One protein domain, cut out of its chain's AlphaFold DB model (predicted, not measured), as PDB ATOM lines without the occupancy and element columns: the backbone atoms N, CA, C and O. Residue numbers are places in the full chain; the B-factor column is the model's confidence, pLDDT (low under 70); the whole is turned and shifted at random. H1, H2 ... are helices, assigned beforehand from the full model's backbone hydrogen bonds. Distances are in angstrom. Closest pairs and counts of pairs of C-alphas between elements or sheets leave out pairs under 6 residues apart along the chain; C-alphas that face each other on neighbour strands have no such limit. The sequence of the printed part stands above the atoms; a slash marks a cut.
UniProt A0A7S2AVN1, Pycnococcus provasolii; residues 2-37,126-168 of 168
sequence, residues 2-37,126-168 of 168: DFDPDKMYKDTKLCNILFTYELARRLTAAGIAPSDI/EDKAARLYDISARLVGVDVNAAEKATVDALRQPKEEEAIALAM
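What this domain is: This is residues 2 to 37 and 126 to 168 of the 168 residues of a protein of Pycnococcus provasolii (UniProt A0A7S2AVN1). Two long helices, H1 and H3, follow each other along the long axis, with the shorter H2 crossing the middle of H1. Residues 2 to 13 and 157 to 168 stick out at opposite ends. The printed part has 79 residues with three named helices, H1, H2, H3 in chain order, and no named strand: all helix. It is only just loose, close to extended, with radius of gyration of the C-alphas 17.3 A and spans 67 by 23 by 19 A.

How they stand to each other: H1, residues 5 to 29, touches H2, residues 126 to 140, with residues 15 to 22 alone, about perpendicular at 80 degrees; the closest C-alphas, Leu 18 and Ala 129, are 4.7 A apart. H3, residues 144 to 166, is close but not clearly touching to H1, closest C-alphas Leu 27 and Glu 148 at 7.5 A. Every O i to N i+4 pair is within hydrogen-bond range in H1 and H2, and 17 of 19 in H3.

Where its parts are: H1 begins at C-alpha 5 (155.943, 207.726, 205.781) and spans 35.8 A, H2 21.1 A; H3 spans 34.2 A, ending at C-alpha 166 (186.626, 250.723, 227.462).

The domain as a whole: Residues 38 to 125 are not printed; C-alphas 37 and 126 are 20.3 A apart. The H2 to H3 link is tight. No printed residue is under pLDDT 70.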
ATOM      1  N   ASP A   2     150.639 201.166 212.361       92.12
ATOM      2  CA  ASP A   2     151.424 200.814 211.179       92.12
ATOM      3  C   ASP A   2     152.342 201.969 210.759       92.12
ATOM      4  O   ASP A   2     152.142 203.123 211.150       92.12
ATOM      5  N   PHE A   3     153.381 201.648 209.991       93.19
ATOM      6  CA  PHE A   3     154.304 202.640 209.452       93.19
ATOM      7  C   PHE A   3     153.604 203.516 208.401       93.19
ATOM      8  O   PHE A   3     153.070 203.001 207.421       93.19
ATOM      9  N   ASP A   4     153.662 204.836 208.591       95.38
ATOM     10  CA  ASP A   4     153.134 205.843 207.666       95.38
ATOM     11  C   ASP A   4     154.241 206.871 207.348       95.38
ATOM     12  O   ASP A   4     154.592 207.682 208.216       95.38
ATOM     13  N   PRO A   5     154.826 206.850 206.135       92.44
ATOM     14  CA  PRO A   5     155.943 207.726 205.781       92.44
ATOM     15  C   PRO A   5     155.552 209.209 205.731       92.44
ATOM     16  O   PRO A   5     156.364 210.064 206.092       92.44
ATOM     17  N   ASP A   6     154.319 209.527 205.338       91.19
ATOM     18  CA  ASP A   6     153.847 210.909 205.234       91.19
ATOM     19  C   ASP A   6     153.622 211.502 206.619       91.19
ATOM     20  O   ASP A   6     154.009 212.646 206.892       91.19
ATOM     21  N   LYS A   7     153.035 210.713 207.524       95.00
ATOM     22  CA  LYS A   7     152.921 211.102 208.928       95.00
ATOM     23  C   LYS A   7     154.301 211.277 209.553       95.00
ATOM     24  O   LYS A   7     154.532 212.297 210.192       95.00
ATOM     25  N   MET A   8     155.227 210.340 209.338       95.31
ATOM     26  CA  MET A   8     156.584 210.442 209.885       95.31
ATOM     27  C   MET A   8     157.294 211.709 209.411       95.31
ATOM     28  O   MET A   8     157.885 212.417 210.222       95.31
ATOM     29  N   TYR A   9     157.179 212.055 208.126       94.94
ATOM     30  CA  TYR A   9     157.720 213.311 207.617       94.94
ATOM     31  C   TYR A   9     157.120 214.525 208.342       94.94
ATOM     32  O   TYR A   9     157.869 215.389 208.800       94.94
ATOM     33  N   LYS A  10     155.792 214.584 208.505       95.62
ATOM     34  CA  LYS A  10     155.119 215.678 209.231       95.62
ATOM     35  C   LYS A  10     155.556 215.749 210.695       95.62
ATOM     36  O   LYS A  10     155.872 216.841 211.163       95.62
ATOM     37  N   ASP A  11     155.661 214.606 211.369       96.62
ATOM     38  CA  ASP A  11     156.165 214.514 212.740       96.62
ATOM     39  C   ASP A  11     157.589 215.095 212.822       96.62
ATOM     40  O   ASP A  11     157.869 215.896 213.710       96.62
ATOM     41  N   THR A  12     158.474 214.812 211.852       96.50
ATOM     42  CA  THR A  12     159.826 215.412 211.846       96.50
ATOM     43  C   THR A  12     159.807 216.937 211.708       96.50
ATOM     44  O   THR A  12     160.642 217.621 212.298       96.50
ATOM     45  N   LYS A  13     158.851 217.504 210.959       96.69
ATOM     46  CA  LYS A  13     158.713 218.964 210.819       96.69
ATOM     47  C   LYS A  13     158.153 219.612 212.076       96.69
ATOM     48  O   LYS A  13     158.625 220.680 212.454       96.69
ATOM     49  N   LEU A  14     157.217 218.945 212.745       97.81
ATOM     50  CA  LEU A  14     156.754 219.352 214.065       97.81
ATOM     51  C   LEU A  14     157.903 219.328 215.086       97.81
ATOM     52  O   LEU A  14     158.062 220.289 215.834       97.81
ATOM     53  N   CYS A  15     158.748 218.292 215.064       98.19
ATOM     54  CA  CYS A  15     159.920 218.202 215.937       98.19
ATOM     55  C   CYS A  15     160.871 219.394 215.779       98.19
ATOM     56  O   CYS A  15     161.383 219.881 216.781       98.19
ATOM     57  N   ASN A  16     161.073 219.910 214.561       97.88
ATOM     58  CA  ASN A  16     161.899 221.105 214.358       97.88
ATOM     59  C   ASN A  16     161.338 222.330 215.100       97.88
ATOM     60  O   ASN A  16     162.103 223.065 215.715       97.88
ATOM     61  N   ILE A  17     160.018 222.535 215.070       97.69
ATOM     62  CA  ILE A  17     159.367 223.672 215.740       97.69
ATOM     63  C   ILE A  17     159.420 223.496 217.264       97.69
ATOM     64  O   ILE A  17     159.813 224.416 217.978       97.69
ATOM     65  N   LEU A  18     159.083 222.300 217.759       98.44
ATOM     66  CA  LEU A  18     159.176 221.961 219.184       98.44
ATOM     67  C   LEU A  18     160.604 222.164 219.713       98.44
ATOM     68  O   LEU A  18     160.792 222.749 220.778       98.44
ATOM     69  N   PHE A  19     161.612 221.736 218.948       97.62
ATOM     70  CA  PHE A  19     163.019 221.951 219.275       97.62
ATOM     71  C   PHE A  19     163.372 223.440 219.346       97.62
ATOM     72  O   PHE A  19     164.002 223.858 220.313       97.62
ATOM     73  N   THR A  20     162.953 224.246 218.362       97.00
ATOM     74  CA  THR A  20     163.167 225.703 218.362       97.00
ATOM     75  C   THR A  20     162.605 226.344 219.633       97.00
ATOM     76  O   THR A  20     163.313 227.111 220.283       97.00
ATOM     77  N   TYR A  21     161.365 226.019 220.012       97.06
ATOM     78  CA  TYR A  21     160.719 226.615 221.186       97.06
ATOM     79  C   TYR A  21     161.364 226.168 222.505       97.06
ATOM     80  O   TYR A  21     161.582 226.999 223.387       97.06
ATOM     81  N   GLU A  22     161.717 224.884 222.642       97.44
ATOM     82  CA  GLU A  22     162.436 224.401 223.829       97.44
ATOM     83  C   GLU A  22     163.810 225.056 223.961       97.44
ATOM     84  O   GLU A  22     164.159 225.547 225.033       97.44
ATOM     85  N   LEU A  23     164.577 225.104 222.868       95.44
ATOM     86  CA  LEU A  23     165.911 225.694 222.872       95.44
ATOM     87  C   LEU A  23     165.855 227.176 223.258       95.44
ATOM     88  O   LEU A  23     166.636 227.620 224.097       95.44
ATOM     89  N   ALA A  24     164.905 227.934 222.710       94.81
ATOM     90  CA  ALA A  24     164.730 229.340 223.058       94.81
ATOM     91  C   ALA A  24     164.383 229.547 224.546       94.81
ATOM     92  O   ALA A  24     164.945 230.439 225.191       94.81
ATOM     93  N   ARG A  25     163.502 228.710 225.116       95.44
ATOM     94  CA  ARG A  25     163.183 228.748 226.553       95.44
ATOM     95  C   ARG A  25     164.392 228.423 227.422       95.44
ATOM     96  O   ARG A  25     164.624 229.125 228.402       95.44
ATOM     97  N   ARG A  26     165.172 227.400 227.064       93.94
ATOM     98  CA  ARG A  26     166.377 227.005 227.812       93.94
ATOM     99  C   ARG A  26     167.458 228.075 227.782       93.94
ATOM    100  O   ARG A  26     167.977 228.426 228.834       93.94
ATOM    101  N   LEU A  27     167.725 228.667 226.618       92.31
ATOM    102  CA  LEU A  27     168.657 229.795 226.501       92.31
ATOM    103  C   LEU A  27     168.217 230.973 227.380       92.31
ATOM    104  O   LEU A  27     169.024 231.520 228.130       92.31
ATOM    105  N   THR A  28     166.923 231.299 227.363       92.56
ATOM    106  CA  THR A  28     166.363 232.358 228.216       92.56
ATOM    107  C   THR A  28     166.527 232.025 229.703       92.56
ATOM    108  O   THR A  28     166.963 232.873 230.480       92.56
ATOM    109  N   ALA A  29     166.238 230.785 230.110       93.00
ATOM    110  CA  ALA A  29     166.416 230.320 231.487       93.00
ATOM    111  C   ALA A  29     167.893 230.328 231.932       93.00
ATOM    112  O   ALA A  29     168.178 230.574 233.103       93.00
ATOM    113  N   ALA A  30     168.825 230.129 230.997       90.88
ATOM    114  CA  ALA A  30     170.266 230.246 231.214       90.88
ATOM    115  C   ALA A  30     170.768 231.707 231.258       90.88
ATOM    116  O   ALA A  30     171.961 231.948 231.454       90.88
ATOM    117  N   GLY A  31     169.876 232.692 231.099       90.62
ATOM    118  CA  GLY A  31     170.203 234.119 231.133       90.62
ATOM    119  C   GLY A  31     170.756 234.674 229.819       90.62
ATOM    120  O   GLY A  31     171.349 235.750 229.826       90.62
ATOM    121  N   ILE A  32     170.580 233.959 228.706       89.44
ATOM    122  CA  ILE A  32     170.967 234.412 227.368       89.44
ATOM    123  C   ILE A  32     169.779 235.155 226.758       89.44
ATOM    124  O   ILE A  32     168.693 234.591 226.604       89.44
ATOM    125  N   ALA A  33     169.969 236.431 226.423       89.19
ATOM    126  CA  ALA A  33     168.905 237.234 225.839       89.19
ATOM    127  C   ALA A  33     168.678 236.863 224.359       89.19
ATOM    128  O   ALA A  33     169.635 236.520 223.662       89.19
ATOM    129  N   PRO A  34     167.452 237.019 223.819       88.62
ATOM    130  CA  PRO A  34     167.187 236.859 222.386       88.62
ATOM    131  C   PRO A  34     168.051 237.739 221.467       88.62
ATOM    132  O   PRO A  34     168.227 237.403 220.300       88.62
ATOM    133  N   SER A  35     168.571 238.856 221.986       87.94
ATOM    134  CA  SER A  35     169.517 239.738 221.292       87.94
ATOM    135  C   SER A  35     170.941 239.179 221.232       87.94
ATOM    136  O   SER A  35     171.702 239.573 220.359       87.94
ATOM    137  N   ASP A  36     171.308 238.278 222.149       89.06
ATOM    138  CA  ASP A  36     172.596 237.575 222.121       89.06
ATOM    139  C   ASP A  36     172.512 236.358 221.186       89.06
ATOM    140  O   ASP A  36     173.364 236.166 220.320       89.06
ATOM    141  N   ILE A  37     171.467 235.535 221.346       90.25
ATOM    142  CA  ILE A  37     171.181 234.383 220.481       90.25
ATOM    143  C   ILE A  37     169.681 234.325 220.187       90.25
ATOM    144  O   ILE A  37     168.860 234.112 221.082       90.25
ATOM    145  N   GLU A 126     154.446 222.457 225.548       98.25
ATOM    146  CA  GLU A 126     155.740 222.601 226.223       98.25
ATOM    147  C   GLU A 126     156.272 221.275 226.778       98.25
ATOM    148  O   GLU A 126     157.474 221.022 226.686       98.25
ATOM    149  N   ASP A 127     155.393 220.394 227.264       98.44
ATOM    150  CA  ASP A 127     155.781 219.081 227.784       98.44
ATOM    151  C   ASP A 127     156.325 218.188 226.661       98.44
ATOM    152  O   ASP A 127     157.340 217.498 226.827       98.44
ATOM    153  N   LYS A 128     155.689 218.217 225.480       98.38
ATOM    154  CA  LYS A 128     156.220 217.534 224.289       98.38
ATOM    155  C   LYS A 128     157.551 218.118 223.853       98.38
ATOM    156  O   LYS A 128     158.437 217.341 223.500       98.38
ATOM    157  N   ALA A 129     157.698 219.439 223.870       98.38
ATOM    158  CA  ALA A 129     158.938 220.103 223.484       98.38
ATOM    159  C   ALA A 129     160.103 219.701 224.406       98.38
ATOM    160  O   ALA A 129     161.135 219.232 223.917       98.38
ATOM    161  N   ALA A 130     159.893 219.753 225.725       98.00
ATOM    162  CA  ALA A 130     160.886 219.362 226.723       98.00
ATOM    163  C   ALA A 130     161.270 217.887 226.585       98.00
ATOM    164  O   ALA A 130     162.449 217.533 226.494       98.00
ATOM    165  N   ARG A 131     160.265 217.011 226.468       98.12
ATOM    166  CA  ARG A 131     160.485 215.572 226.308       98.12
ATOM    167  C   ARG A 131     161.206 215.235 225.003       98.12
ATOM    168  O   ARG A 131     162.078 214.363 225.007       98.12
ATOM    169  N   LEU A 132     160.846 215.888 223.896       98.06
ATOM    170  CA  LEU A 132     161.516 215.725 222.605       98.06
ATOM    171  C   LEU A 132     162.995 216.088 222.721       98.06
ATOM    172  O   LEU A 132     163.839 215.322 222.256       98.06
ATOM    173  N   TYR A 133     163.307 217.224 223.338       97.38
ATOM    174  CA  TYR A 133     164.672 217.716 223.487       97.38
ATOM    175  C   TYR A 133     165.536 216.754 224.309       97.38
ATOM    176  O   TYR A 133     166.584 216.316 223.837       97.38
ATOM    177  N   ASP A 134     165.050 216.314 225.474       96.00
ATOM    178  CA  ASP A 134     165.782 215.391 226.351       96.00
ATOM    179  C   ASP A 134     165.986 214.004 225.718       96.00
ATOM    180  O   ASP A 134     167.032 213.367 225.871       96.00
ATOM    181  N   ILE A 135     164.979 213.481 225.006       97.31
ATOM    182  CA  ILE A 135     165.125 212.225 224.255       97.31
ATOM    183  C   ILE A 135     166.141 212.403 223.127       97.31
ATOM    184  O   ILE A 135     167.024 211.560 222.986       97.31
ATOM    185  N   SER A 136     166.045 213.490 222.360       97.62
ATOM    186  CA  SER A 136     166.943 213.757 221.233       97.62
ATOM    187  C   SER A 136     168.390 213.868 221.698       97.62
ATOM    188  O   SER A 136     169.248 213.187 221.143       97.62
ATOM    189  N   ALA A 137     168.652 214.625 222.767       96.69
ATOM    190  CA  ALA A 137     169.980 214.759 223.357       96.69
ATOM    191  C   ALA A 137     170.573 213.406 223.771       96.69
ATOM    192  O   ALA A 137     171.706 213.092 223.410       96.69
ATOM    193  N   ARG A 138     169.783 212.552 224.439       96.94
ATOM    194  CA  ARG A 138     170.214 211.188 224.789       96.94
ATOM    195  C   ARG A 138     170.501 210.325 223.563       96.94
ATOM    196  O   ARG A 138     171.474 209.579 223.577       96.94
ATOM    197  N   LEU A 139     169.679 210.420 222.517       97.56
ATOM    198  CA  LEU A 139     169.858 209.647 221.284       97.56
ATOM    199  C   LEU A 139     171.144 210.018 220.541       97.56
ATOM    200  O   LEU A 139     171.767 209.141 219.949       97.56
ATOM    201  N   VAL A 140     171.544 211.293 220.577       96.88
ATOM    202  CA  VAL A 140     172.770 211.773 219.917       96.88
ATOM    203  C   VAL A 140     173.977 211.893 220.857       96.88
ATOM    204  O   VAL A 140     175.045 212.307 220.418       96.88
ATOM    205  N   GLY A 141     173.834 211.526 222.135       96.81
ATOM    206  CA  GLY A 141     174.918 211.556 223.122       96.81
ATOM    207  C   GLY A 141     175.356 212.960 223.557       96.81
ATOM    208  O   GLY A 141     176.512 213.143 223.927       96.81
ATOM    209  N   VAL A 142     174.461 213.949 223.507       95.94
ATOM    210  CA  VAL A 142     174.737 215.330 223.933       95.94
ATOM    211  C   VAL A 142     174.385 215.507 225.412       95.94
ATOM    212  O   VAL A 142     173.249 215.261 225.819       95.94
ATOM    213  N   ASP A 143     175.346 215.987 226.206       93.44
ATOM    214  CA  ASP A 143     175.085 216.506 227.551       93.44
ATOM    215  C   ASP A 143     174.617 217.963 227.451       93.44
ATOM    216  O   ASP A 143     175.402 218.882 227.201       93.44
ATOM    217  N   VAL A 144     173.311 218.159 227.626       88.69
ATOM    218  CA  VAL A 144     172.653 219.465 227.495       88.69
ATOM    219  C   VAL A 144     173.131 220.463 228.546       88.69
ATOM    220  O   VAL A 144     173.323 221.629 228.221       88.69
ATOM    221  N   ASN A 145     173.425 220.010 229.767       87.69
ATOM    222  CA  ASN A 145     173.881 220.895 230.838       87.69
ATOM    223  C   ASN A 145     175.304 221.388 230.559       87.69
ATOM    224  O   ASN A 145     175.628 222.556 230.781       87.69
ATOM    225  N   ALA A 146     176.163 220.498 230.050       90.44
ATOM    226  CA  ALA A 146     177.514 220.865 229.646       90.44
ATOM    227  C   ALA A 146     177.504 221.847 228.463       90.44
ATOM    228  O   ALA A 146     178.258 222.821 228.475       90.44
ATOM    229  N   ALA A 147     176.634 221.619 227.472       87.50
ATOM    230  CA  ALA A 147     176.482 222.501 226.317       87.50
ATOM    231  C   ALA A 147     175.980 223.898 226.723       87.50
ATOM    232  O   ALA A 147     176.598 224.894 226.353       87.50
ATOM    233  N   GLU A 148     174.924 223.972 227.539       86.06
ATOM    234  CA  GLU A 148     174.378 225.236 228.050       86.06
ATOM    235  C   GLU A 148     175.432 226.027 228.834       86.06
ATOM    236  O   GLU A 148     175.642 227.215 228.573       86.06
ATOM    237  N   LYS A 149     176.159 225.362 229.742       87.81
ATOM    238  CA  LYS A 149     177.241 225.998 230.503       87.81
ATOM    239  C   LYS A 149     178.327 226.556 229.580       87.81
ATOM    240  O   LYS A 149     178.740 227.698 229.758       87.81
ATOM    241  N   ALA A 150     178.770 225.780 228.591       89.19
ATOM    242  CA  ALA A 150     179.773 226.228 227.631       89.19
ATOM    243  C   ALA A 150     179.302 227.454 226.829       89.19
ATOM    244  O   ALA A 150     180.086 228.377 226.616       89.19
ATOM    245  N   THR A 151     178.029 227.500 226.422       87.25
ATOM    246  CA  THR A 151     177.456 228.665 225.728       87.25
ATOM    247  C   THR A 151     177.434 229.907 226.620       87.25
ATOM    248  O   THR A 151     177.843 230.978 226.175       87.25
ATOM    249  N   VAL A 152     177.004 229.781 227.879       86.94
ATOM    250  CA  VAL A 152     176.989 230.904 228.834       86.94
ATOM    251  C   VAL A 152     178.401 231.434 229.087       86.94
ATOM    252  O   VAL A 152     178.612 232.647 229.054       86.94
ATOM    253  N   ASP A 153     179.367 230.540 229.305       88.81
ATOM    254  CA  ASP A 153     180.764 230.913 229.540       88.81
ATOM    255  C   ASP A 153     181.338 231.664 228.319       88.81
ATOM    256  O   ASP A 153     181.954 232.719 228.474       88.81
ATOM    257  N   ALA A 154     181.063 231.179 227.101       87.56
ATOM    258  CA  ALA A 154     181.538 231.786 225.855       87.56
ATOM    259  C   ALA A 154     180.934 233.170 225.563       87.56
ATOM    260  O   ALA A 154     181.607 234.002 224.968       87.56
ATOM    261  N   LEU A 155     179.688 233.437 225.966       84.25
ATOM    262  CA  LEU A 155     179.044 234.743 225.759       84.25
ATOM    263  C   LEU A 155     179.443 235.796 226.802       84.25
ATOM    264  O   LEU A 155     179.319 236.993 226.542       84.25
ATOM    265  N   ARG A 156     179.910 235.378 227.986       81.19
ATOM    266  CA  ARG A 156     180.378 236.300 229.034       81.19
ATOM    267  C   ARG A 156     181.768 236.861 228.746       81.19
ATOM    268  O   ARG A 156     181.958 238.065 228.875       81.19
ATOM    269  N   GLN A 157     182.694 236.014 228.296       74.88
ATOM    270  CA  GLN A 157     184.075 236.399 227.967       74.88
ATOM    271  C   GLN A 157     184.199 237.638 227.051       74.88
ATOM    272  O   GLN A 157     184.887 238.579 227.440       74.88
ATOM    273  N   PRO A 158     183.514 237.724 225.891       70.81
ATOM    274  CA  PRO A 158     183.650 238.873 224.994       70.81
ATOM    275  C   PRO A 158     183.119 240.177 225.606       70.81
ATOM    276  O   PRO A 158     183.685 241.239 225.364       70.81
ATOM    277  N   LYS A 159     182.075 240.111 226.446       70.56
ATOM    278  CA  LYS A 159     181.531 241.295 227.134       70.56
ATOM    279  C   LYS A 159     182.493 241.824 228.204       70.56
ATOM    280  O   LYS A 159     182.573 243.032 228.410       70.56
ATOM    281  N   GLU A 160     183.220 240.937 228.883       74.31
ATOM    282  CA  GLU A 160     184.236 241.317 229.873       74.31
ATOM    283  C   GLU A 160     185.459 241.972 229.212       74.31
ATOM    284  O   GLU A 160     185.934 242.998 229.696       74.31
ATOM    285  N   GLU A 161     185.931 241.439 228.082       78.00
ATOM    286  CA  GLU A 161     187.049 242.019 227.324       78.00
ATOM    287  C   GLU A 161     186.724 243.418 226.779       78.00
ATOM    288  O   GLU A 161     187.538 244.335 226.903       78.00
ATOM    289  N   GLU A 162     185.520 243.615 226.235       77.81
ATOM    290  CA  GLU A 162     185.062 244.915 225.733       77.81
ATOM    291  C   GLU A 162     184.920 245.948 226.867       77.81
ATOM    292  O   GLU A 162     185.338 247.099 226.726       77.81
ATOM    293  N   ALA A 163     184.410 245.531 228.032       71.62
ATOM    294  CA  ALA A 163     184.312 246.386 229.213       71.62
ATOM    295  C   ALA A 163     185.688 246.792 229.773       71.62
ATOM    296  O   ALA A 163     185.863 247.939 230.183       71.62
ATOM    297  N   ILE A 164     186.669 245.880 229.773       76.81
ATOM    298  CA  ILE A 164     188.052 246.179 230.176       76.81
ATOM    299  C   ILE A 164     188.699 247.152 229.186       76.81
ATOM    300  O   ILE A 164     189.317 248.123 229.618       76.81
ATOM    301  N   ALA A 165     188.532 246.937 227.877       72.56
ATOM    302  CA  ALA A 165     189.086 247.811 226.845       72.56
ATOM    303  C   ALA A 165     188.524 249.242 226.908       72.56
ATOM    304  O   ALA A 165     189.255 250.192 226.648       72.56
ATOM    305  N   LEU A 166     187.252 249.408 227.281       76.56
ATOM    306  CA  LEU A 166     186.626 250.723 227.462       76.56
ATOM    307  C   LEU A 166     187.064 251.431 228.762       76.56
ATOM    308  O   LEU A 166     186.891 252.641 228.894       76.56
ATOM    309  N   ALA A 167     187.592 250.680 229.733       78.31
ATOM    310  CA  ALA A 167     188.037 251.191 231.028       78.31
ATOM    311  C   ALA A 167     189.531 251.589 231.071       78.31
ATOM    312  O   ALA A 167     189.975 252.114 232.096       78.31
ATOM    313  N   MET A 168     190.292 251.336 229.998       72.94
ATOM    314  CA  MET A 168     191.707 251.717 229.821       72.94
ATOM    315  C   MET A 168     191.853 252.964 228.949       72.94
ATOM    316  O   MET A 168     192.775 253.759 229.246       72.94
TER     317      MET A 168